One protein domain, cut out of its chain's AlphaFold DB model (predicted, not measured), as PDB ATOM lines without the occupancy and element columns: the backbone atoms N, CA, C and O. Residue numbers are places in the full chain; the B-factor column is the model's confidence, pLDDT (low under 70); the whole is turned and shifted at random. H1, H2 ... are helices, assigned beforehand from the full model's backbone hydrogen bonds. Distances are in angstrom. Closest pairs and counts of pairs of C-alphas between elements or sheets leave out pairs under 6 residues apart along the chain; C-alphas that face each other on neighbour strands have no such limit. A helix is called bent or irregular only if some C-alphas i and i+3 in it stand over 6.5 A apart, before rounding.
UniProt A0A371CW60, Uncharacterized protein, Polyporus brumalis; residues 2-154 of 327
ATOM      1  N   ALA A   2     -29.665  10.738  56.799       27.34
ATOM      2  CA  ALA A   2     -30.542  10.806  55.629       27.34
ATOM      3  C   ALA A   2     -31.066   9.400  55.289       27.34
ATOM      4  O   ALA A   2     -30.295   8.550  54.846       27.34
ATOM      5  N   SER A   3     -32.354   9.154  55.547       30.03
ATOM      6  CA  SER A   3     -33.040   7.913  55.180       30.03
ATOM      7  C   SER A   3     -33.069   7.761  53.665       30.03
ATOM      8  O   SER A   3     -33.590   8.611  52.939       30.03
ATOM      9  N   THR A   4     -32.517   6.655  53.180       31.03
ATOM     10  CA  THR A   4     -32.596   6.259  51.778       31.03
ATOM     11  C   THR A   4     -34.038   5.867  51.468       31.03
ATOM     12  O   THR A   4     -34.440   4.718  51.639       31.03
ATOM     13  N   VAL A   5     -34.842   6.828  51.012       34.75
ATOM     14  CA  VAL A   5     -36.152   6.539  50.426       34.75
ATOM     15  C   VAL A   5     -35.903   5.673  49.196       34.75
ATOM     16  O   VAL A   5     -35.385   6.146  48.183       34.75
ATOM     17  N   TYR A   6     -36.250   4.387  49.274       37.81
ATOM     18  CA  TYR A   6     -36.248   3.494  48.118       37.81
ATOM     19  C   TYR A   6     -37.395   3.892  47.187       37.81
ATOM     20  O   TYR A   6     -38.437   3.240  47.125       37.81
ATOM     21  N   VAL A   7     -37.213   4.980  46.440       37.19
ATOM     22  CA  VAL A   7     -38.031   5.254  45.265       37.19
ATOM     23  C   VAL A   7     -37.569   4.265  44.203       37.19
ATOM     24  O   VAL A   7     -36.607   4.510  43.477       37.19
ATOM     25  N   VAL A   8     -38.230   3.110  44.129       44.44
ATOM     26  CA  VAL A   8     -38.074   2.189  42.999       44.44
ATOM     27  C   VAL A   8     -38.695   2.880  41.784       44.44
ATOM     28  O   VAL A   8     -39.865   2.694  41.462       44.44
ATOM     29  N   ARG A   9     -37.927   3.769  41.143       43.59
ATOM     30  CA  ARG A   9     -38.317   4.419  39.893       43.59
ATOM     31  C   ARG A   9     -38.348   3.362  38.792       43.59
ATOM     32  O   ARG A   9     -37.303   2.911  38.343       43.59
ATOM     33  N   GLY A  10     -39.552   2.970  38.381       48.38
ATOM     34  CA  GLY A  10     -39.887   2.483  37.036       48.38
ATOM     35  C   GLY A  10     -39.281   1.180  36.519       48.38
ATOM     36  O   GLY A  10     -39.677   0.748  35.440       48.38
ATOM     37  N   VAL A  11     -38.384   0.520  37.245       51.81
ATOM     38  CA  VAL A  11     -37.810  -0.748  36.787       51.81
ATOM     39  C   VAL A  11     -38.628  -1.905  37.348       51.81
ATOM     40  O   VAL A  11     -38.547  -2.218  38.537       51.81
ATOM     41  N   LEU A  12     -39.399  -2.568  36.480       60.16
ATOM     42  CA  LEU A  12     -39.890  -3.912  36.773       60.16
ATOM     43  C   LEU A  12     -38.682  -4.813  37.006       60.16
ATOM     44  O   LEU A  12     -37.920  -5.115  36.088       60.16
ATOM     45  N   ILE A  13     -38.505  -5.234  38.251       65.12
ATOM     46  CA  ILE A  13     -37.495  -6.227  38.589       65.12
ATOM     47  C   ILE A  13     -37.964  -7.555  37.983       65.12
ATOM     48  O   ILE A  13     -39.100  -7.959  38.249       65.12
ATOM     49  N   PRO A  14     -37.132  -8.259  37.194       69.94
ATOM     50  CA  PRO A  14     -37.491  -9.571  36.676       69.94
ATOM     51  C   PRO A  14     -38.017 -10.492  37.786       69.94
ATOM     52  O   PRO A  14     -37.480 -10.534  38.898       69.94
ATOM     53  N   ASN A  15     -39.083 -11.227  37.472       86.50
ATOM     54  CA  ASN A  15     -39.738 -12.178  38.372       86.50
ATOM     55  C   ASN A  15     -40.319 -11.557  39.660       86.50
ATOM     56  O   ASN A  15     -40.477 -12.254  40.653       86.50
ATOM     57  N   ASN A  16     -40.660 -10.267  39.705       87.75
ATOM     58  CA  ASN A  16     -41.285  -9.670  40.897       87.75
ATOM     59  C   ASN A  16     -42.809  -9.898  41.002       87.75
ATOM     60  O   ASN A  16     -43.396  -9.498  42.005       87.75
ATOM     61  N   PHE A  17     -43.451 -10.536  40.016       91.62
ATOM     62  CA  PHE A  17     -44.887 -10.838  40.007       91.62
ATOM     63  C   PHE A  17     -45.209 -12.210  39.402       91.62
ATOM     64  O   PHE A  17     -44.435 -12.764  38.623       91.62
ATOM     65  N   HIS A  18     -46.373 -12.762  39.753       93.81
ATOM     66  CA  HIS A  18     -46.854 -14.025  39.195       93.81
ATOM     67  C   HIS A  18     -47.102 -13.917  37.673       93.81
ATOM     68  O   HIS A  18     -47.753 -12.963  37.253       93.81
ATOM     69  N   PRO A  19     -46.692 -14.890  36.830       93.31
ATOM     70  CA  PRO A  19     -46.796 -14.803  35.366       93.31
ATOM     71  C   PRO A  19     -48.186 -14.472  34.811       93.31
ATOM     72  O   PRO A  19     -48.276 -13.870  33.749       93.31
ATOM     73  N   SER A  20     -49.262 -14.801  35.532       93.12
ATOM     74  CA  SER A  20     -50.636 -14.422  35.154       93.12
ATOM     75  C   SER A  20     -50.886 -12.908  35.121       93.12
ATOM     76  O   SER A  20     -51.911 -12.483  34.609       93.12
ATOM     77  N   LEU A  21     -50.000 -12.100  35.709       92.31
ATOM     78  CA  LEU A  21     -50.073 -10.639  35.702       92.31
ATOM     79  C   LEU A  21     -49.307 -10.011  34.532       92.31
ATOM     80  O   LEU A  21     -49.414  -8.805  34.347       92.31
ATOM     81  N   ARG A  22     -48.553 -10.795  33.746       91.50
ATOM     82  CA  ARG A  22     -47.659 -10.286  32.692       91.50
ATOM     83  C   ARG A  22     -48.377  -9.360  31.715       91.50
ATOM     84  O   ARG A  22     -47.972  -8.211  31.588       91.50
ATOM     85  N   ASP A  23     -49.461  -9.829  31.106       91.94
ATOM     86  CA  ASP A  23     -50.177  -9.069  30.076       91.94
ATOM     87  C   ASP A  23     -50.738  -7.752  30.634       91.94
ATOM     88  O   ASP A  23     -50.618  -6.700  30.008       91.94
ATOM     89  N   ALA A  24     -51.288  -7.787  31.852       93.31
ATOM     90  CA  ALA A  24     -51.824  -6.602  32.519       93.31
ATOM     91  C   ALA A  24     -50.722  -5.612  32.925       93.31
ATOM     92  O   ALA A  24     -50.923  -4.402  32.848       93.31
ATOM     93  N   VAL A  25     -49.557  -6.109  33.343       91.88
ATOM     94  CA  VAL A  25     -48.395  -5.277  33.670       91.88
ATOM     95  C   VAL A  25     -47.845  -4.605  32.412       91.88
ATOM     96  O   VAL A  25     -47.622  -3.397  32.425       91.88
ATOM     97  N   GLU A  26     -47.684  -5.347  31.315       91.12
ATOM     98  CA  GLU A  26     -47.255  -4.795  30.024       91.12
ATOM     99  C   GLU A  26     -48.266  -3.764  29.497       91.12
ATOM    100  O   GLU A  26     -47.888  -2.703  28.995       91.12
ATOM    101  N   GLU A  27     -49.567  -4.020  29.653       93.19
ATOM    102  CA  GLU A  27     -50.603  -3.052  29.299       93.19
ATOM    103  C   GLU A  27     -50.566  -1.793  30.173       93.19
ATOM    104  O   GLU A  27     -50.638  -0.684  29.639       93.19
ATOM    105  N   ALA A  28     -50.410  -1.939  31.489       92.12
ATOM    106  CA  ALA A  28     -50.282  -0.811  32.404       92.12
ATOM    107  C   ALA A  28     -49.072   0.065  32.036       92.12
ATOM    108  O   ALA A  28     -49.187   1.290  31.977       92.12
ATOM    109  N   GLN A  29     -47.940  -0.552  31.685       89.81
ATOM    110  CA  GLN A  29     -46.756   0.168  31.216       89.81
ATOM    111  C   GLN A  29     -46.999   0.913  29.900       89.81
ATOM    112  O   GLN A  29     -46.590   2.066  29.778       89.81
ATOM    113  N   ARG A  30     -47.711   0.310  28.936       91.25
ATOM    114  CA  ARG A  30     -48.113   1.005  27.696       91.25
ATOM    115  C   ARG A  30     -49.004   2.221  27.961       91.25
ATOM    116  O   ARG A  30     -48.963   3.171  27.191       91.25
ATOM    117  N   LYS A  31     -49.778   2.203  29.048       91.69
ATOM    118  CA  LYS A  31     -50.606   3.327  29.522       91.69
ATOM    119  C   LYS A  31     -49.830   4.349  30.366       91.69
ATOM    120  O   LYS A  31     -50.431   5.282  30.883       91.69
ATOM    121  N   GLY A  32     -48.513   4.191  30.522       88.19
ATOM    122  CA  GLY A  32     -47.675   5.093  31.319       88.19
ATOM    123  C   GLY A  32     -47.778   4.882  32.834       88.19
ATOM    124  O   GLY A  32     -47.271   5.699  33.600       88.19
ATOM    125  N   ILE A  33     -48.402   3.793  33.290       87.94
ATOM    126  CA  ILE A  33     -48.504   3.474  34.717       87.94
ATOM    127  C   ILE A  33     -47.170   2.883  35.186       87.94
ATOM    128  O   ILE A  33     -46.711   1.844  34.705       87.94
ATOM    129  N   VAL A  34     -46.553   3.534  36.171       84.62
ATOM    130  CA  VAL A  34     -45.273   3.113  36.751       84.62
ATOM    131  C   VAL A  34     -45.501   2.003  37.776       84.62
ATOM    132  O   VAL A  34     -45.622   2.242  38.977       84.62
ATOM    133  N   VAL A  35     -45.553   0.762  37.301       82.56
ATOM    134  CA  VAL A  35     -45.817  -0.401  38.152       82.56
ATOM    135  C   VAL A  35     -44.559  -0.800  38.940       82.56
ATOM    136  O   VAL A  35     -43.760  -1.618  38.491       82.56
ATOM    137  N   ALA A  36     -44.367  -0.217  40.126       71.75
ATOM    138  CA  ALA A  36     -43.184  -0.485  40.951       71.75
ATOM    139  C   ALA A  36     -43.400  -1.611  41.981       71.75
ATOM    140  O   ALA A  36     -42.607  -2.551  42.034       71.75
ATOM    141  N   LEU A  37     -44.452  -1.530  42.815       84.00
ATOM    142  CA  LEU A  37     -44.656  -2.450  43.946       84.00
ATOM    143  C   LEU A  37     -46.134  -2.718  44.245       84.00
ATOM    144  O   LEU A  37     -46.847  -1.889  44.806       84.00
ATOM    145  N   PHE A  38     -46.561  -3.946  43.983       88.50
ATOM    146  CA  PHE A  38     -47.902  -4.457  44.268       88.50
ATOM    147  C   PHE A  38     -47.797  -5.881  44.836       88.50
ATOM    148  O   PHE A  38     -46.726  -6.490  44.752       88.50
ATOM    149  N   PRO A  39     -48.859  -6.430  45.447       91.06
ATOM    150  CA  PRO A  39     -48.813  -7.788  45.971       91.06
ATOM    151  C   PRO A  39     -48.649  -8.803  44.818       91.06
ATOM    152  O   PRO A  39     -49.569  -9.043  44.038       91.06
ATOM    153  N   ALA A  40     -47.459  -9.398  44.703       91.31
ATOM    154  CA  ALA A  40     -47.006 -10.219  43.574       91.31
ATOM    155  C   ALA A  40     -47.802 -11.511  43.383       91.31
ATOM    156  O   ALA A  40     -47.820 -12.088  42.298       91.31
ATOM    157  N   LEU A  41     -48.397 -11.996  44.474       94.25
ATOM    158  CA  LEU A  41     -49.077 -13.283  44.546       94.25
ATOM    159  C   LEU A  41     -50.592 -13.164  44.416       94.25
ATOM    160  O   LEU A  41     -51.266 -14.174  44.596       94.25
ATOM    161  N   VAL A  42     -51.139 -11.978  44.133       94.06
ATOM    162  CA  VAL A  42     -52.581 -11.817  43.907       94.06
ATOM    163  C   VAL A  42     -53.041 -12.721  42.766       94.06
ATOM    164  O   VAL A  42     -52.404 -12.812  41.717       94.06
ATOM    165  N   ARG A  43     -54.171 -13.390  42.985       94.56
ATOM    166  CA  ARG A  43     -54.872 -14.169  41.971       94.56
ATOM    167  C   ARG A  43     -55.807 -13.248  41.194       94.56
ATOM    168  O   ARG A  43     -56.774 -12.734  41.757       94.56
ATOM    169  N   VAL A  44     -55.500 -13.036  39.919       92.06
ATOM    170  CA  VAL A  44     -56.185 -12.067  39.046       92.06
ATOM    171  C   VAL A  44     -57.669 -12.361  38.875       92.06
ATOM    172  O   VAL A  44     -58.479 -11.444  38.817       92.06
ATOM    173  N   GLU A  45     -58.044 -13.637  38.890       93.50
ATOM    174  CA  GLU A  45     -59.425 -14.099  38.762       93.50
ATOM    175  C   GLU A  45     -60.323 -13.696  39.947       93.50
ATOM    176  O   GLU A  45     -61.542 -13.824  39.866       93.50
ATOM    177  N   HIS A  46     -59.733 -13.203  41.041       93.44
ATOM    178  CA  HIS A  46     -60.450 -12.698  42.218       93.44
ATOM    179  C   HIS A  46     -60.432 -11.169  42.324       93.44
ATOM    180  O   HIS A  46     -60.891 -10.621  43.329       93.44
ATOM    181  N   ILE A  47     -59.891 -10.464  41.325       92.75
ATOM    182  CA  ILE A  47     -59.928  -9.002  41.287       92.75
ATOM    183  C   ILE A  47     -61.361  -8.557  40.925       92.75
ATOM    184  O   ILE A  47     -61.897  -8.992  39.903       92.75
ATOM    185  N   PRO A  48     -62.003  -7.690  41.736       88.69
ATOM    186  CA  PRO A  48     -63.323  -7.138  41.450       88.69
ATOM    187  C   PRO A  48     -63.412  -6.542  40.045       88.69
ATOM    188  O   PRO A  48     -62.515  -5.820  39.615       88.69
ATOM    189  N   ASN A  49     -64.517  -6.822  39.353       86.81
ATOM    190  CA  ASN A  49     -64.800  -6.390  37.978       86.81
ATOM    191  C   ASN A  49     -63.834  -6.926  36.904       86.81
ATOM    192  O   ASN A  49     -63.996  -6.583  35.739       86.81
ATOM    193  N   GLY A  50     -62.846  -7.756  37.264       87.31
ATOM    194  CA  GLY A  50     -61.881  -8.336  36.324       87.31
ATOM    195  C   GLY A  50     -60.890  -7.341  35.709       87.31
ATOM    196  O   GLY A  50     -60.051  -7.748  34.911       87.31
ATOM    197  N   ASP A  51     -60.952  -6.058  36.076       94.00
ATOM    198  CA  ASP A  51     -60.065  -5.027  35.538       94.00
ATOM    199  C   ASP A  51     -58.738  -4.994  36.310       94.00
ATOM    200  O   ASP A  51     -58.559  -4.290  37.311       94.00
ATOM    201  N   VAL A  52     -57.805  -5.825  35.847       95.12
ATOM    202  CA  VAL A  52     -56.474  -5.981  36.443       95.12
ATOM    203  C   VAL A  52     -55.620  -4.726  36.245       95.12
ATOM    204  O   VAL A  52     -54.826  -4.386  37.120       95.12
ATOM    205  N   VAL A  53     -55.788  -4.010  35.130       95.25
ATOM    206  CA  VAL A  53     -54.998  -2.808  34.827       95.25
ATOM    207  C   VAL A  53     -55.409  -1.662  35.745       95.25
ATOM    208  O   VAL A  53     -54.545  -1.041  36.363       95.25
ATOM    209  N   LEU A  54     -56.715  -1.447  35.929       95.50
ATOM    210  CA  LEU A  54     -57.230  -0.476  36.895       95.50
ATOM    211  C   LEU A  54     -56.821  -0.828  38.333       95.50
ATOM    212  O   LEU A  54     -56.545   0.054  39.147       95.50
ATOM    213  N   TRP A  55     -56.755  -2.120  38.666       95.62
ATOM    214  CA  TRP A  55     -56.227  -2.559  39.958       95.62
ATOM    215  C   TRP A  55     -54.741  -2.208  40.136       95.62
ATOM    216  O   TRP A  55     -54.368  -1.713  41.203       95.62
ATOM    217  N   LEU A  56     -53.902  -2.410  39.113       94.50
ATOM    218  CA  LEU A  56     -52.485  -2.018  39.138       94.50
ATOM    219  C   LEU A  56     -52.319  -0.501  39.287       94.50
ATOM    220  O   LEU A  56     -51.497  -0.052  40.090       94.50
ATOM    221  N   GLU A  57     -53.118   0.279  38.560       94.00
ATOM    222  CA  GLU A  57     -53.147   1.739  38.653       94.00
ATOM    223  C   GLU A  57     -53.473   2.193  40.080       94.00
ATOM    224  O   GLU A  57     -52.678   2.881  40.721       94.00
ATOM    225  N   ARG A  58     -54.598   1.724  40.632       94.81
ATOM    226  CA  ARG A  58     -55.030   2.067  41.994       94.81
ATOM    227  C   ARG A  58     -54.028   1.614  43.045       94.81
ATOM    228  O   ARG A  58     -53.715   2.385  43.946       94.81
ATOM    229  N   SER A  59     -53.483   0.404  42.919       93.38
ATOM    230  CA  SER A  59     -52.437  -0.082  43.825       93.38
ATOM    231  C   SER A  59     -51.204   0.820  43.791       93.38
ATOM    232  O   SER A  59     -50.591   1.046  44.833       93.38
ATOM    233  N   THR A  60     -50.836   1.334  42.616       91.12
ATOM    234  CA  THR A  60     -49.706   2.257  42.454       91.12
ATOM    235  C   THR A  60     -50.004   3.612  43.095       91.12
ATOM    236  O   THR A  60     -49.177   4.117  43.851       91.12
ATOM    237  N   ILE A  61     -51.203   4.163  42.876       91.69
ATOM    238  CA  ILE A  61     -51.653   5.425  43.487       91.69
ATOM    239  C   ILE A  61     -51.638   5.321  45.014       91.69
ATOM    240  O   ILE A  61     -51.005   6.138  45.679       91.69
ATOM    241  N   VAL A  62     -52.268   4.284  45.571       92.75
ATOM    242  CA  VAL A  62     -52.349   4.057  47.023       92.75
ATOM    243  C   VAL A  62     -50.963   3.921  47.652       92.75
ATOM    244  O   VAL A  62     -50.703   4.408  48.749       92.75
ATOM    245  N   ARG A  63     -50.037   3.267  46.950       90.69
ATOM    246  CA  ARG A  63     -48.678   3.024  47.446       90.69
ATOM    247  C   ARG A  63     -47.687   4.132  47.094       90.69
ATOM    248  O   ARG A  63     -46.513   3.997  47.414       90.69
ATOM    249  N   SER A  64     -48.132   5.229  46.483       89.38
ATOM    250  CA  SER A  64     -47.259   6.362  46.135       89.38
ATOM    251  C   SER A  64     -46.745   7.132  47.357       89.38
ATOM    252  O   SER A  64     -45.726   7.814  47.269       89.38
ATOM    253  N   LYS A  65     -47.432   7.016  48.502       90.25
ATOM    254  CA  LYS A  65     -47.110   7.722  49.747       90.25
ATOM    255  C   LYS A  65     -46.937   6.743  50.913       90.25
ATOM    256  O   LYS A  65     -47.580   5.689  50.927       90.25
ATOM    257  N   PRO A  66     -46.096   7.067  51.911       92.50
ATOM    258  CA  PRO A  66     -46.020   6.286  53.140       92.50
ATOM    259  C   PRO A  66     -47.364   6.323  53.883       92.50
ATOM    260  O   PRO A  66     -48.048   7.344  53.892       92.50
ATOM    261  N   CYS A  67     -47.758   5.212  54.512       93.94
ATOM    262  CA  CYS A  67     -48.999   5.171  55.291       93.94
ATOM    263  C   CYS A  67     -48.857   5.949  56.610       93.94
ATOM    264  O   CYS A  67     -47.780   5.939  57.216       93.94
ATOM    265  N   SER A  68     -49.940   6.571  57.092       92.06
ATOM    266  CA  SER A  68     -49.902   7.424  58.288       92.06
ATOM    267  C   SER A  68     -49.491   6.663  59.543       92.06
ATOM    268  O   SER A  68     -48.847   7.241  60.407       92.06
ATOM    269  N   THR A  69     -49.788   5.363  59.631       90.44
ATOM    270  CA  THR A  69     -49.335   4.507  60.735       90.44
ATOM    271  C   THR A  69     -47.811   4.470  60.838       90.44
ATOM    272  O   THR A  69     -47.279   4.572  61.936       90.44
ATOM    273  N   CYS A  70     -47.102   4.349  59.710       90.75
ATOM    274  CA  CYS A  70     -45.638   4.384  59.703       90.75
ATOM    275  C   CYS A  70     -45.113   5.788  59.998       90.75
ATOM    276  O   CYS A  70     -44.194   5.923  60.791       90.75
ATOM    277  N   VAL A  71     -45.727   6.821  59.408       90.50
ATOM    278  CA  VAL A  71     -45.317   8.218  59.626       90.50
ATOM    279  C   VAL A  71     -45.452   8.611  61.098       90.50
ATOM    280  O   VAL A  71     -44.508   9.133  61.672       90.50
ATOM    281  N   LYS A  72     -46.593   8.310  61.730       87.75
ATOM    282  CA  LYS A  72     -46.854   8.611  63.148       87.75
ATOM    283  C   LYS A  72     -45.924   7.881  64.104       87.75
ATOM    284  O   LYS A  72     -45.712   8.362  65.204       87.75
ATOM    285  N   ALA A  73     -45.441   6.712  63.705       84.56
ATOM    286  CA  ALA A  73     -44.501   5.949  64.502       84.56
ATOM    287  C   ALA A  73     -43.041   6.359  64.229       84.56
ATOM    288  O   ALA A  73     -42.146   5.828  64.866       84.56
ATOM    289  N   GLY A  74     -42.776   7.263  63.276       83.88
ATOM    290  CA  GLY A  74     -41.411   7.643  62.909       83.88
ATOM    291  C   GLY A  74     -40.664   6.555  62.129       83.88
ATOM    292  O   GLY A  74     -39.454   6.409  62.272       83.88
ATOM    293  N   HIS A  75     -41.359   5.734  61.329       83.56
ATOM    294  CA  HIS A  75     -40.740   4.645  60.556       83.56
ATOM    295  C   HIS A  75     -40.809   4.863  59.058       83.56
ATOM    296  O   HIS A  75     -41.816   5.323  58.508       83.56
ATOM    297  N   ASP A  76     -39.804   4.324  58.376       85.50
ATOM    298  CA  ASP A  76     -39.845   4.156  56.936       85.50
ATOM    299  C   ASP A  76     -40.954   3.170  56.538       85.50
ATOM    300  O   ASP A  76     -41.003   1.998  56.938       85.50
ATOM    301  N   CYS A  77     -41.876   3.636  55.696       90.62
ATOM    302  CA  CYS A  77     -42.943   2.799  55.171       90.62
ATOM    303  C   CYS A  77     -42.400   1.867  54.078       90.62
ATOM    304  O   CYS A  77     -42.428   2.177  52.888       90.62
ATOM    305  N   ILE A  78     -41.896   0.706  54.489       90.38
ATOM    306  CA  ILE A  78     -41.325  -0.283  53.573       90.38
ATOM    307  C   ILE A  78     -42.453  -0.983  52.812       90.38
ATOM    308  O   ILE A  78     -43.164  -1.842  53.345       90.38
ATOM    309  N   LEU A  79     -42.618  -0.624  51.543       90.06
ATOM    310  CA  LEU A  79     -43.501  -1.333  50.627       90.06
ATOM    311  C   LEU A  79     -42.922  -2.712  50.310       90.06
ATOM    312  O   LEU A  79     -41.721  -2.864  50.089       90.06
ATOM    313  N   HIS A  80     -43.789  -3.718  50.258       89.94
ATOM    314  CA  HIS A  80     -43.392  -5.065  49.879       89.94
ATOM    315  C   HIS A  80     -44.388  -5.679  48.900       89.94
ATOM    316  O   HIS A  80     -45.575  -5.329  48.879       89.94
ATOM    317  N   SER A  81     -43.908  -6.614  48.088       89.69
ATOM    318  CA  SER A  81     -44.718  -7.304  47.082       89.69
ATOM    319  C   SER A  81     -45.389  -8.575  47.622       89.69
ATOM    320  O   SER A  81     -45.680  -9.497  46.873       89.69
ATOM    321  N   GLY A  82     -45.650  -8.642  48.933       88.69
ATOM    322  CA  GLY A  82     -46.169  -9.825  49.632       88.69
ATOM    323  C   GLY A  82     -47.598 -10.244  49.264       88.69
ATOM    324  O   GLY A  82     -48.158  -9.834  48.259       88.69
ATOM    325  N   ASN A  83     -48.235 -11.042  50.119       89.75
ATOM    326  CA  ASN A  83     -49.647 -11.428  49.979       89.75
ATOM    327  C   ASN A  83     -50.611 -10.464  50.709       89.75
ATOM    328  O   ASN A  83     -51.615 -10.885  51.284       89.75
ATOM    329  N   SER A  84     -50.285  -9.170  50.752       91.69
ATOM    330  CA  SER A  84     -51.044  -8.170  51.506       91.69
ATOM    331  C   SER A  84     -50.949  -6.788  50.869       91.69
ATOM    332  O   SER A  84     -49.916  -6.438  50.297       91.69
ATOM    333  N   TYR A  85     -52.008  -5.984  51.019       93.12
ATOM    334  CA  TYR A  85     -51.986  -4.562  50.666       93.12
ATOM    335  C   TYR A  85     -51.212  -3.705  51.664       93.12
ATOM    336  O   TYR A  85     -50.764  -2.621  51.301       93.12
ATOM    337  N   ARG A  86     -50.994  -4.205  52.881       93.94
ATOM    338  CA  ARG A  86     -50.265  -3.506  53.939       93.94
ATOM    339  C   ARG A  86     -48.796  -3.304  53.560       93.94
ATOM    340  O   ARG A  86     -48.239  -4.084  52.790       93.94
ATOM    341  N   CYS A  87     -48.162  -2.285  54.130       93.19
ATOM    342  CA  CYS A  87     -46.705  -2.185  54.124       93.19
ATOM    343  C   CYS A  87     -46.087  -3.210  55.095       93.19
ATOM    344  O   CYS A  87     -46.770  -3.766  55.963       93.19
ATOM    345  N   LEU A  88     -44.782  -3.451  54.964       91.31
ATOM    346  CA  LEU A  88     -44.068  -4.494  55.696       91.31
ATOM    347  C   LEU A  88     -44.057  -4.228  57.206       91.31
ATOM    348  O   LEU A  88     -44.302  -5.149  57.980       91.31
ATOM    349  N   HIS A  89     -43.851  -2.971  57.615       90.75
ATOM    350  CA  HIS A  89     -43.916  -2.549  59.018       90.75
ATOM    351  C   HIS A  89     -45.287  -2.829  59.623       90.75
ATOM    352  O   HIS A  89     -45.383  -3.520  60.633       90.75
ATOM    353  N   CYS A  90     -46.366  -2.374  58.982       91.94
ATOM    354  CA  CYS A  90     -47.710  -2.644  59.479       91.94
ATOM    355  C   CYS A  90     -48.011  -4.148  59.514       91.94
ATOM    356  O   CYS A  90     -48.634  -4.627  60.461       91.94
ATOM    357  N   LEU A  91     -47.567  -4.905  58.506       90.62
ATOM    358  CA  LEU A  91     -47.767  -6.348  58.454       90.62
ATOM    359  C   LEU A  91     -47.029  -7.082  59.584       90.62
ATOM    360  O   LEU A  91     -47.613  -7.959  60.212       90.62
ATOM    361  N   ILE A  92     -45.759  -6.753  59.833       87.94
ATOM    362  CA  ILE A  92     -44.930  -7.418  60.848       87.94
ATOM    363  C   ILE A  92     -45.273  -6.922  62.248       87.94
ATOM    364  O   ILE A  92     -45.365  -7.740  63.157       87.94
ATOM    365  N   GLY A  93     -45.487  -5.625  62.437       83.19
ATOM    366  CA  GLY A  93     -45.870  -5.033  63.718       83.19
ATOM    367  C   GLY A  93     -47.296  -5.370  64.152       83.19
ATOM    368  O   GLY A  93     -47.718  -4.925  65.210       83.19
ATOM    369  N   ASP A  94     -48.044  -6.133  63.342       80.69
ATOM    370  CA  ASP A  94     -49.444  -6.481  63.589       80.69
ATOM    371  C   ASP A  94     -50.298  -5.239  63.913       80.69
ATOM    372  O   ASP A  94     -51.234  -5.306  64.707       80.69
ATOM    373  N   ALA A  95     -49.989  -4.100  63.270       82.00
ATOM    374  CA  ALA A  95     -50.723  -2.857  63.493       82.00
ATOM    375  C   ALA A  95     -52.224  -3.092  63.246       82.00
ATOM    376  O   ALA A  95     -52.595  -3.891  62.384       82.00
ATOM    377  N   SER A  96     -53.110  -2.419  63.969       76.25
ATOM    378  CA  SER A  96     -54.549  -2.579  63.725       76.25
ATOM    379  C   SER A  96     -54.946  -2.049  62.344       76.25
ATOM    380  O   SER A  96     -55.850  -2.589  61.711       76.25
ATOM    381  N   GLU A  97     -54.241  -1.027  61.850       85.56
ATOM    382  CA  GLU A  97     -54.644  -0.269  60.671       85.56
ATOM    383  C   GLU A  97     -53.438   0.125  59.805       85.56
ATOM    384  O   GLU A  97     -52.406   0.576  60.303       85.56
ATOM    385  N   CYS A  98     -53.559  -0.067  58.491       94.06
ATOM    386  CA  CYS A  98     -52.608   0.417  57.490       94.06
ATOM    387  C   CYS A  98     -53.400   1.133  56.400       94.06
ATOM    388  O   CYS A  98     -54.291   0.523  55.803       94.06
ATOM    389  N   ASP A  99     -53.073   2.393  56.126       94.75
ATOM    390  CA  ASP A  99     -53.842   3.189  55.164       94.75
ATOM    391  C   ASP A  99     -53.813   2.601  53.761       94.75
ATOM    392  O   ASP A  99     -54.833   2.618  53.087       94.75
ATOM    393  N   HIS A 100     -52.709   1.960  53.358       94.69
ATOM    394  CA  HIS A 100     -52.661   1.264  52.072       94.69
ATOM    395  C   HIS A 100     -53.754   0.201  51.948       94.69
ATOM    396  O   HIS A 100     -54.351   0.035  50.893       94.69
ATOM    397  N   GLN A 101     -54.050  -0.514  53.033       95.19
ATOM    398  CA  GLN A 101     -55.146  -1.478  53.037       95.19
ATOM    399  C   GLN A 101     -56.504  -0.766  53.027       95.19
ATOM    400  O   GLN A 101     -57.358  -1.115  52.216       95.19
ATOM    401  N   LYS A 102     -56.690   0.247  53.883       95.44
ATOM    402  CA  LYS A 102     -57.946   1.008  53.970       95.44
ATOM    403  C   LYS A 102     -58.316   1.672  52.646       95.44
ATOM    404  O   LYS A 102     -59.481   1.690  52.265       95.44
ATOM    405  N   GLU A 103     -57.348   2.229  51.930       95.88
ATOM    406  CA  GLU A 103     -57.592   2.860  50.634       95.88
ATOM    407  C   GLU A 103     -57.937   1.834  49.555       95.88
ATOM    408  O   GLU A 103     -58.873   2.052  48.789       95.88
ATOM    409  N   MET A 104     -57.276   0.672  49.538       95.19
ATOM    410  CA  MET A 104     -57.684  -0.422  48.649       95.19
ATOM    411  C   MET A 104     -59.111  -0.905  48.957       95.19
ATOM    412  O   MET A 104     -59.879  -1.173  48.033       95.19
ATOM    413  N   GLU A 105     -59.512  -0.932  50.230       94.88
ATOM    414  CA  GLU A 105     -60.892  -1.226  50.639       94.88
ATOM    415  C   GLU A 105     -61.899  -0.180  50.138       94.88
ATOM    416  O   GLU A 105     -62.981  -0.556  49.682       94.88
ATOM    417  N   LYS A 106     -61.545   1.114  50.117       95.62
ATOM    418  CA  LYS A 106     -62.390   2.169  49.514       95.62
ATOM    419  C   LYS A 106     -62.646   1.920  48.026       95.62
ATOM    420  O   LYS A 106     -63.745   2.174  47.540       95.62
ATOM    421  N   TYR A 107     -61.677   1.347  47.313       94.19
ATOM    422  CA  TYR A 107     -61.839   0.909  45.921       94.19
ATOM    423  C   TYR A 107     -62.597  -0.420  45.762       94.19
ATOM    424  O   TYR A 107     -62.665  -0.958  44.654       94.19
ATOM    425  N   LYS A 108     -63.204  -0.937  46.840       94.69
ATOM    426  CA  LYS A 108     -63.933  -2.212  46.913       94.69
ATOM    427  C   LYS A 108     -63.052  -3.453  46.728       94.69
ATOM    428  O   LYS A 108     -63.569  -4.535  46.450       94.69
ATOM    429  N   TYR A 109     -61.736  -3.331  46.913       92.75
ATOM    430  CA  TYR A 109     -60.869  -4.500  47.043       92.75
ATOM    431  C   TYR A 109     -60.985  -5.063  48.464       92.75
ATOM    432  O   TYR A 109     -61.083  -4.317  49.431       92.75
ATOM    433  N   GLY A 110     -61.001  -6.387  48.616       89.38
ATOM    434  CA  GLY A 110     -61.058  -6.996  49.947       89.38
ATOM    435  C   GLY A 110     -59.858  -6.601  50.816       89.38
ATOM    436  O   GLY A 110     -58.748  -6.437  50.310       89.38
ATOM    437  N   SER A 111     -60.065  -6.532  52.133       87.56
ATOM    438  CA  SER A 111     -59.026  -6.217  53.132       87.56
ATOM    439  C   SER A 111     -57.771  -7.085  53.008       87.56
ATOM    440  O   SER A 111     -56.643  -6.644  53.238       87.56
ATOM    441  N   LYS A 112     -57.963  -8.341  52.596       87.94
ATOM    442  CA  LYS A 112     -56.900  -9.273  52.232       87.94
ATOM    443  C   LYS A 112     -57.124  -9.741  50.794       87.94
ATOM    444  O   LYS A 112     -58.161 -10.354  50.534       87.94
ATOM    445  N   PRO A 113     -56.180  -9.491  49.871       91.94
ATOM    446  CA  PRO A 113     -56.288 -10.021  48.522       91.94
ATOM    447  C   PRO A 113     -56.199 -11.547  48.545       91.94
ATOM    448  O   PRO A 113     -55.432 -12.129  49.319       91.94
ATOM    449  N   ILE A 114     -56.952 -12.206  47.666       94.38
ATOM    450  CA  ILE A 114     -56.832 -13.651  47.478       94.38
ATOM    451  C   ILE A 114     -55.526 -13.906  46.726       94.38
ATOM    452  O   ILE A 114     -55.361 -13.472  45.589       94.38
ATOM    453  N   CYS A 115     -54.590 -14.593  47.379       94.75
ATOM    454  CA  CYS A 115     -53.240 -14.803  46.864       94.75
ATOM    455  C   CYS A 115     -52.899 -16.289  46.700       94.75
ATOM    456  O   CYS A 115     -53.473 -17.153  47.366       94.75
ATOM    457  N   TYR A 116     -51.918 -16.577  45.847       95.44
ATOM    458  CA  TYR A 116     -51.208 -17.850  45.822       95.44
ATOM    459  C   TYR A 116     -50.393 -18.062  47.112       95.44
ATOM    460  O   TYR A 116     -49.995 -17.114  47.792       95.44
ATOM    461  N   ASP A 117     -50.117 -19.328  47.441       94.06
ATOM    462  CA  ASP A 117     -49.232 -19.700  48.551       94.06
ATOM    463  C   ASP A 117     -47.777 -19.303  48.243       94.06
ATOM    464  O   ASP A 117     -47.328 -19.356  47.098       94.06
ATOM    465  N   TYR A 118     -46.988 -18.993  49.274       94.31
ATOM    466  CA  TYR A 118     -45.550 -18.738  49.142       94.31
ATOM    467  C   TYR A 118     -44.757 -19.885  48.491       94.31
ATOM    468  O   TYR A 118     -43.668 -19.657  47.968       94.31
ATOM    469  N   LYS A 119     -45.273 -21.119  48.493       94.88
ATOM    470  CA  LYS A 119     -44.738 -22.238  47.700       94.88
ATOM    471  C   LYS A 119     -44.688 -21.913  46.209       94.88
ATOM    472  O   LYS A 119     -43.685 -22.235  45.585       94.88
ATOM    473  N   VAL A 120     -45.717 -21.254  45.680       95.75
ATOM    474  CA  VAL A 120     -45.790 -20.848  44.269       95.75
ATOM    475  C   VAL A 120     -44.713 -19.812  43.972       95.75
ATOM    476  O   VAL A 120     -43.971 -19.963  43.010       95.75
ATOM    477  N   ALA A 121     -44.543 -18.826  44.858       94.88
ATOM    478  CA  ALA A 121     -43.489 -17.822  44.731       94.88
ATOM    479  C   ALA A 121     -42.093 -18.453  44.616       94.88
ATOM    480  O   ALA A 121     -41.294 -18.049  43.783       94.88
ATOM    481  N   ARG A 122     -41.813 -19.479  45.431       94.44
ATOM    482  CA  ARG A 122     -40.534 -20.202  45.390       94.44
ATOM    483  C   ARG A 122     -40.372 -21.055  44.133       94.44
ATOM    484  O   ARG A 122     -39.280 -21.099  43.595       94.44
ATOM    485  N   GLN A 123     -41.433 -21.730  43.685       96.50
ATOM    486  CA  GLN A 123     -41.407 -22.555  42.467       96.50
ATOM    487  C   GLN A 123     -41.174 -21.730  41.203       96.50
ATOM    488  O   GLN A 123     -40.523 -22.198  40.279       96.50
ATOM    489  N   LEU A 124     -41.717 -20.516  41.178       95.44
ATOM    490  CA  LEU A 124     -41.560 -19.569  40.080       95.44
ATOM    491  C   LEU A 124     -40.338 -18.658  40.249       95.44
ATOM    492  O   LEU A 124     -40.179 -17.725  39.471       95.44
ATOM    493  N   GLU A 125     -39.523 -18.896  41.282       94.38
ATOM    494  CA  GLU A 125     -38.329 -18.105  41.592       94.38
ATOM    495  C   GLU A 125     -38.616 -16.594  41.637       94.38
ATOM    496  O   GLU A 125     -37.838 -15.771  41.152       94.38
ATOM    497  N   LEU A 126     -39.766 -16.224  42.215       92.75
ATOM    498  CA  LEU A 126     -40.162 -14.828  42.306       92.75
ATOM    499  C   LEU A 126     -39.234 -14.066  43.248       92.75
ATOM    500  O   LEU A 126     -38.915 -14.536  44.344       92.75
ATOM    501  N   THR A 127     -38.878 -12.847  42.865       91.62
ATOM    502  CA  THR A 127     -38.033 -11.955  43.654       91.62
ATOM    503  C   THR A 127     -38.880 -11.236  44.711       91.62
ATOM    504  O   THR A 127     -39.751 -10.436  44.354       91.62
ATOM    505  N   PRO A 128     -38.663 -11.493  46.013       90.12
ATOM    506  CA  PRO A 128     -39.289 -10.706  47.066       90.12
ATOM    507  C   PRO A 128     -38.699  -9.292  47.096       90.12
ATOM    508  O   PRO A 128     -37.506  -9.097  46.857       90.12
ATOM    509  N   VAL A 129     -39.536  -8.305  47.411       88.31
ATOM    510  CA  VAL A 129     -39.100  -6.923  47.640       88.31
ATOM    511  C   VAL A 129     -39.582  -6.488  49.024       88.31
ATOM    512  O   VAL A 129     -40.775  -6.657  49.283       88.31
ATOM    513  N   PRO A 130     -38.710  -5.959  49.906       87.06
ATOM    514  CA  PRO A 130     -37.258  -5.780  49.726       87.06
ATOM    515  C   PRO A 130     -36.503  -7.126  49.643       87.06
ATOM    516  O   PRO A 130     -37.063  -8.168  49.979       87.06
ATOM    517  N   LYS A 131     -35.253  -7.127  49.156       85.25
ATOM    518  CA  LYS A 131     -34.506  -8.361  48.814       85.25
ATOM    519  C   LYS A 131     -34.237  -9.266  50.020       85.25
ATOM    520  O   LYS A 131     -34.063 -10.473  49.874       85.25
ATOM    521  N   GLU A 132     -34.194  -8.684  51.210       87.25
ATOM    522  CA  GLU A 132     -33.989  -9.362  52.488       87.25
ATOM    523  C   GLU A 132     -35.233 -10.150  52.921       87.25
ATOM    524  O   GLU A 132     -35.132 -11.087  53.721       87.25
ATOM    525  N   PHE A 133     -36.408  -9.787  52.394       89.69
ATOM    526  CA  PHE A 133     -37.658 -10.486  52.656       89.69
ATOM    527  C   PHE A 133     -37.635 -11.876  52.021       89.69
ATOM    528  O   PHE A 133     -37.106 -12.089  50.936       89.69
ATOM    529  N   ARG A 134     -38.242 -12.854  52.691       91.69
ATOM    530  CA  ARG A 134     -38.379 -14.222  52.176       91.69
ATOM    531  C   ARG A 134     -39.842 -14.527  51.912       91.69
ATOM    532  O   ARG A 134     -40.706 -14.147  52.695       91.69
ATOM    533  N   TRP A 135     -40.139 -15.308  50.877       92.81
ATOM    534  CA  TRP A 135     -41.474 -15.885  50.686       92.81
ATOM    535  C   TRP A 135     -41.752 -16.955  51.745       92.81
ATOM    536  O   TRP A 135     -41.616 -18.155  51.493       92.81
ATOM    537  N   ALA A 136     -42.064 -16.526  52.963       89.75
ATOM    538  CA  ALA A 136     -42.262 -17.378  54.122       89.75
ATOM    539  C   ALA A 136     -43.084 -16.669  55.211       89.75
ATOM    540  O   ALA A 136     -43.267 -15.452  55.203       89.75
ATOM    541  N   ASP A 137     -43.557 -17.445  56.184       86.75
ATOM    542  CA  ASP A 137     -44.251 -16.921  57.363       86.75
ATOM    543  C   ASP A 137     -43.357 -15.964  58.168       86.75
ATOM    544  O   ASP A 137     -42.135 -16.118  58.177       86.75
ATOM    545  N   LYS A 138     -43.965 -15.050  58.942       85.31
ATOM    546  CA  LYS A 138     -43.270 -14.092  59.829       85.31
ATOM    547  C   LYS A 138     -42.148 -14.740  60.655       85.31
ATOM    548  O   LYS A 138     -41.049 -14.215  60.712       85.31
ATOM    549  N   ARG A 139     -42.381 -15.930  61.223       85.06
ATOM    550  CA  ARG A 139     -41.407 -16.664  62.066       85.06
ATOM    551  C   ARG A 139     -40.190 -17.217  61.313       85.06
ATOM    552  O   ARG A 139     -39.254 -17.688  61.945       85.06
ATOM    553  N   LYS A 140     -40.240 -17.236  59.980       89.81
ATOM    554  CA  LYS A 140     -39.190 -17.756  59.091       89.81
ATOM    555  C   LYS A 140     -38.443 -16.638  58.355       89.81
ATOM    556  O   LYS A 140     -37.552 -16.933  57.556       89.81
ATOM    557  N   GLN A 141     -38.817 -15.381  58.595       90.94
ATOM    558  CA  GLN A 141     -38.041 -14.223  58.158       90.94
ATOM    559  C   GLN A 141     -36.721 -14.161  58.935       90.94
ATOM    560  O   GLN A 141     -36.601 -14.762  60.006       90.94
ATOM    561  N   SER A 142     -35.711 -13.477  58.391       88.69
ATOM    562  CA  SER A 142     -34.454 -13.298  59.119       88.69
ATOM    563  C   SER A 142     -34.704 -12.514  60.407       88.69
ATOM    564  O   SER A 142     -35.475 -11.555  60.431       88.69
ATOM    565  N   SER A 143     -34.049 -12.925  61.493       87.31
ATOM    566  CA  SER A 143     -34.149 -12.222  62.773       87.31
ATOM    567  C   SER A 143     -33.666 -10.779  62.664       87.31
ATOM    568  O   SER A 143     -34.211  -9.925  63.347       87.31
ATOM    569  N   THR A 144     -32.694 -10.507  61.789       87.12
ATOM    570  CA  THR A 144     -32.212  -9.155  61.495       87.12
ATOM    571  C   THR A 144     -33.294  -8.306  60.844       87.12
ATOM    572  O   THR A 144     -33.625  -7.281  61.408       87.12
ATOM    573  N   LEU A 145     -33.940  -8.769  59.765       86.81
ATOM    574  CA  LEU A 145     -35.034  -8.027  59.122       86.81
ATOM    575  C   LEU A 145     -36.178  -7.759  60.102       86.81
ATOM    576  O   LEU A 145     -36.701  -6.653  60.158       86.81
ATOM    577  N   LEU A 146     -36.571  -8.773  60.881       86.88
ATOM    578  CA  LEU A 146     -37.611  -8.606  61.894       86.88
ATOM    579  C   LEU A 146     -37.190  -7.597  62.965       86.88
ATOM    580  O   LEU A 146     -38.002  -6.768  63.350       86.88
ATOM    581  N   ALA A 147     -35.950  -7.670  63.448       84.62
ATOM    582  CA  ALA A 147     -35.433  -6.746  64.449       84.62
ATOM    583  C   ALA A 147     -35.258  -5.334  63.892       84.62
ATOM    584  O   ALA A 147     -35.503  -4.394  64.623       84.62
ATOM    585  N   ASP A 148     -34.867  -5.158  62.634       82.31
ATOM    586  CA  ASP A 148     -34.742  -3.846  61.994       82.31
ATOM    587  C   ASP A 148     -36.120  -3.197  61.868       82.31
ATOM    588  O   ASP A 148     -36.330  -2.100  62.372       82.31
ATOM    589  N   VAL A 149     -37.092  -3.940  61.330       83.56
ATOM    590  CA  VAL A 149     -38.487  -3.491  61.199       83.56
ATOM    591  C   VAL A 149     -39.143  -3.216  62.563       83.56
ATOM    592  O   VAL A 149     -40.034  -2.381  62.668       83.56
ATOM    593  N   LEU A 150     -38.746  -3.925  63.623       81.44
ATOM    594  CA  LEU A 150     -39.296  -3.718  64.969       81.44
ATOM    595  C   LEU A 150     -38.515  -2.695  65.805       81.44
ATOM    596  O   LEU A 150     -39.113  -2.085  66.680       81.44
ATOM    597  N   ARG A 151     -37.211  -2.498  65.576       75.19
ATOM    598  CA  ARG A 151     -36.394  -1.507  66.303       75.19
ATOM    599  C   ARG A 151     -36.692  -0.097  65.861       75.19
ATOM    600  O   ARG A 151     -36.775   0.770  66.718       75.19
ATOM    601  N   SER A 152     -36.971   0.097  64.570       62.34
ATOM    602  CA  SER A 152     -37.541   1.359  64.110       62.34
ATOM    603  C   SER A 152     -38.737   1.764  64.987       62.34
ATOM    604  O   SER A 152     -38.861   2.942  65.276       62.34
ATOM    605  N   ALA A 153     -39.508   0.796  65.518       57.94
ATOM    606  CA  ALA A 153     -40.647   0.971  66.432       57.94
ATOM    607  C   ALA A 153     -40.369   1.314  67.893       57.94
ATOM    608  O   ALA A 153     -41.330   1.519  68.630       57.94
ATOM    609  N   GLN A 154     -39.113   1.367  68.330       55.31
ATOM    610  CA  GLN A 154     -38.779   1.559  69.746       55.31
ATOM    611  C   GLN A 154     -37.810   2.712  70.017       55.31
ATOM    612  O   GLN A 154     -37.634   3.064  71.179       55.31
TER     613      GLN A 154
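What this domain is: This is residues 2 to 154 of the 327 residues of an uncharacterized protein of Polyporus brumalis (UniProt A0A371CW60). With little regular structure, this is a loop-rich body: residues 31 to 51 and 73 to 87 wind through its middle, with short helices around them, H1 packed on H2 towards one end and H4 on H7 towards the other. The 153 printed residues have seven named helices, H1 to H7, and no named strand; the class is all helix, with 56 residues in named elements. It is compact, radius of gyration of the C-alphas 14.8 A, spanning 42 by 32 by 29 A.

Where its parts are: Find C-alpha 19 at (-46.796, -14.803, 35.366); from there H1 runs 17.6 A to residue 30, irregular, with C-alphas 20 and 23 7.4 A apart. Look for H2 at residues 52 to 62, 15.2 A, H3 at 68 to 72, H4 at 88 to 92, H5 at 99 to 106, H6 at 118 to 123, and H7 at 143 to 151, ending at (-36.394, -1.507, 66.303).

How they stand to each other: H1 touches H2, closest C-alphas Ala 24 and Val 53, 5.5 A, only just about perpendicular at 70.3 degrees. H2 touches H5, closest C-alphas Val 62 and His 100, 5.8 A. H4 touches H7, closest C-alphas His 89 and Val 149, 5.9 A. H6 touches no helix. Every O i to N i+4 pair is within hydrogen-bond range in H2 to H7, and 6 of 8 in H1.

The domain as a whole: The printed part has no cut; its farthest C-alphas, Arg 30 and Gln 154, are 43.1 A apart. The links H1 to H2, H3 to H4, H5 to H6 and H6 to H7 are long. Look for pLDDT under 70 at residues 2 to 14 and 152 to 154.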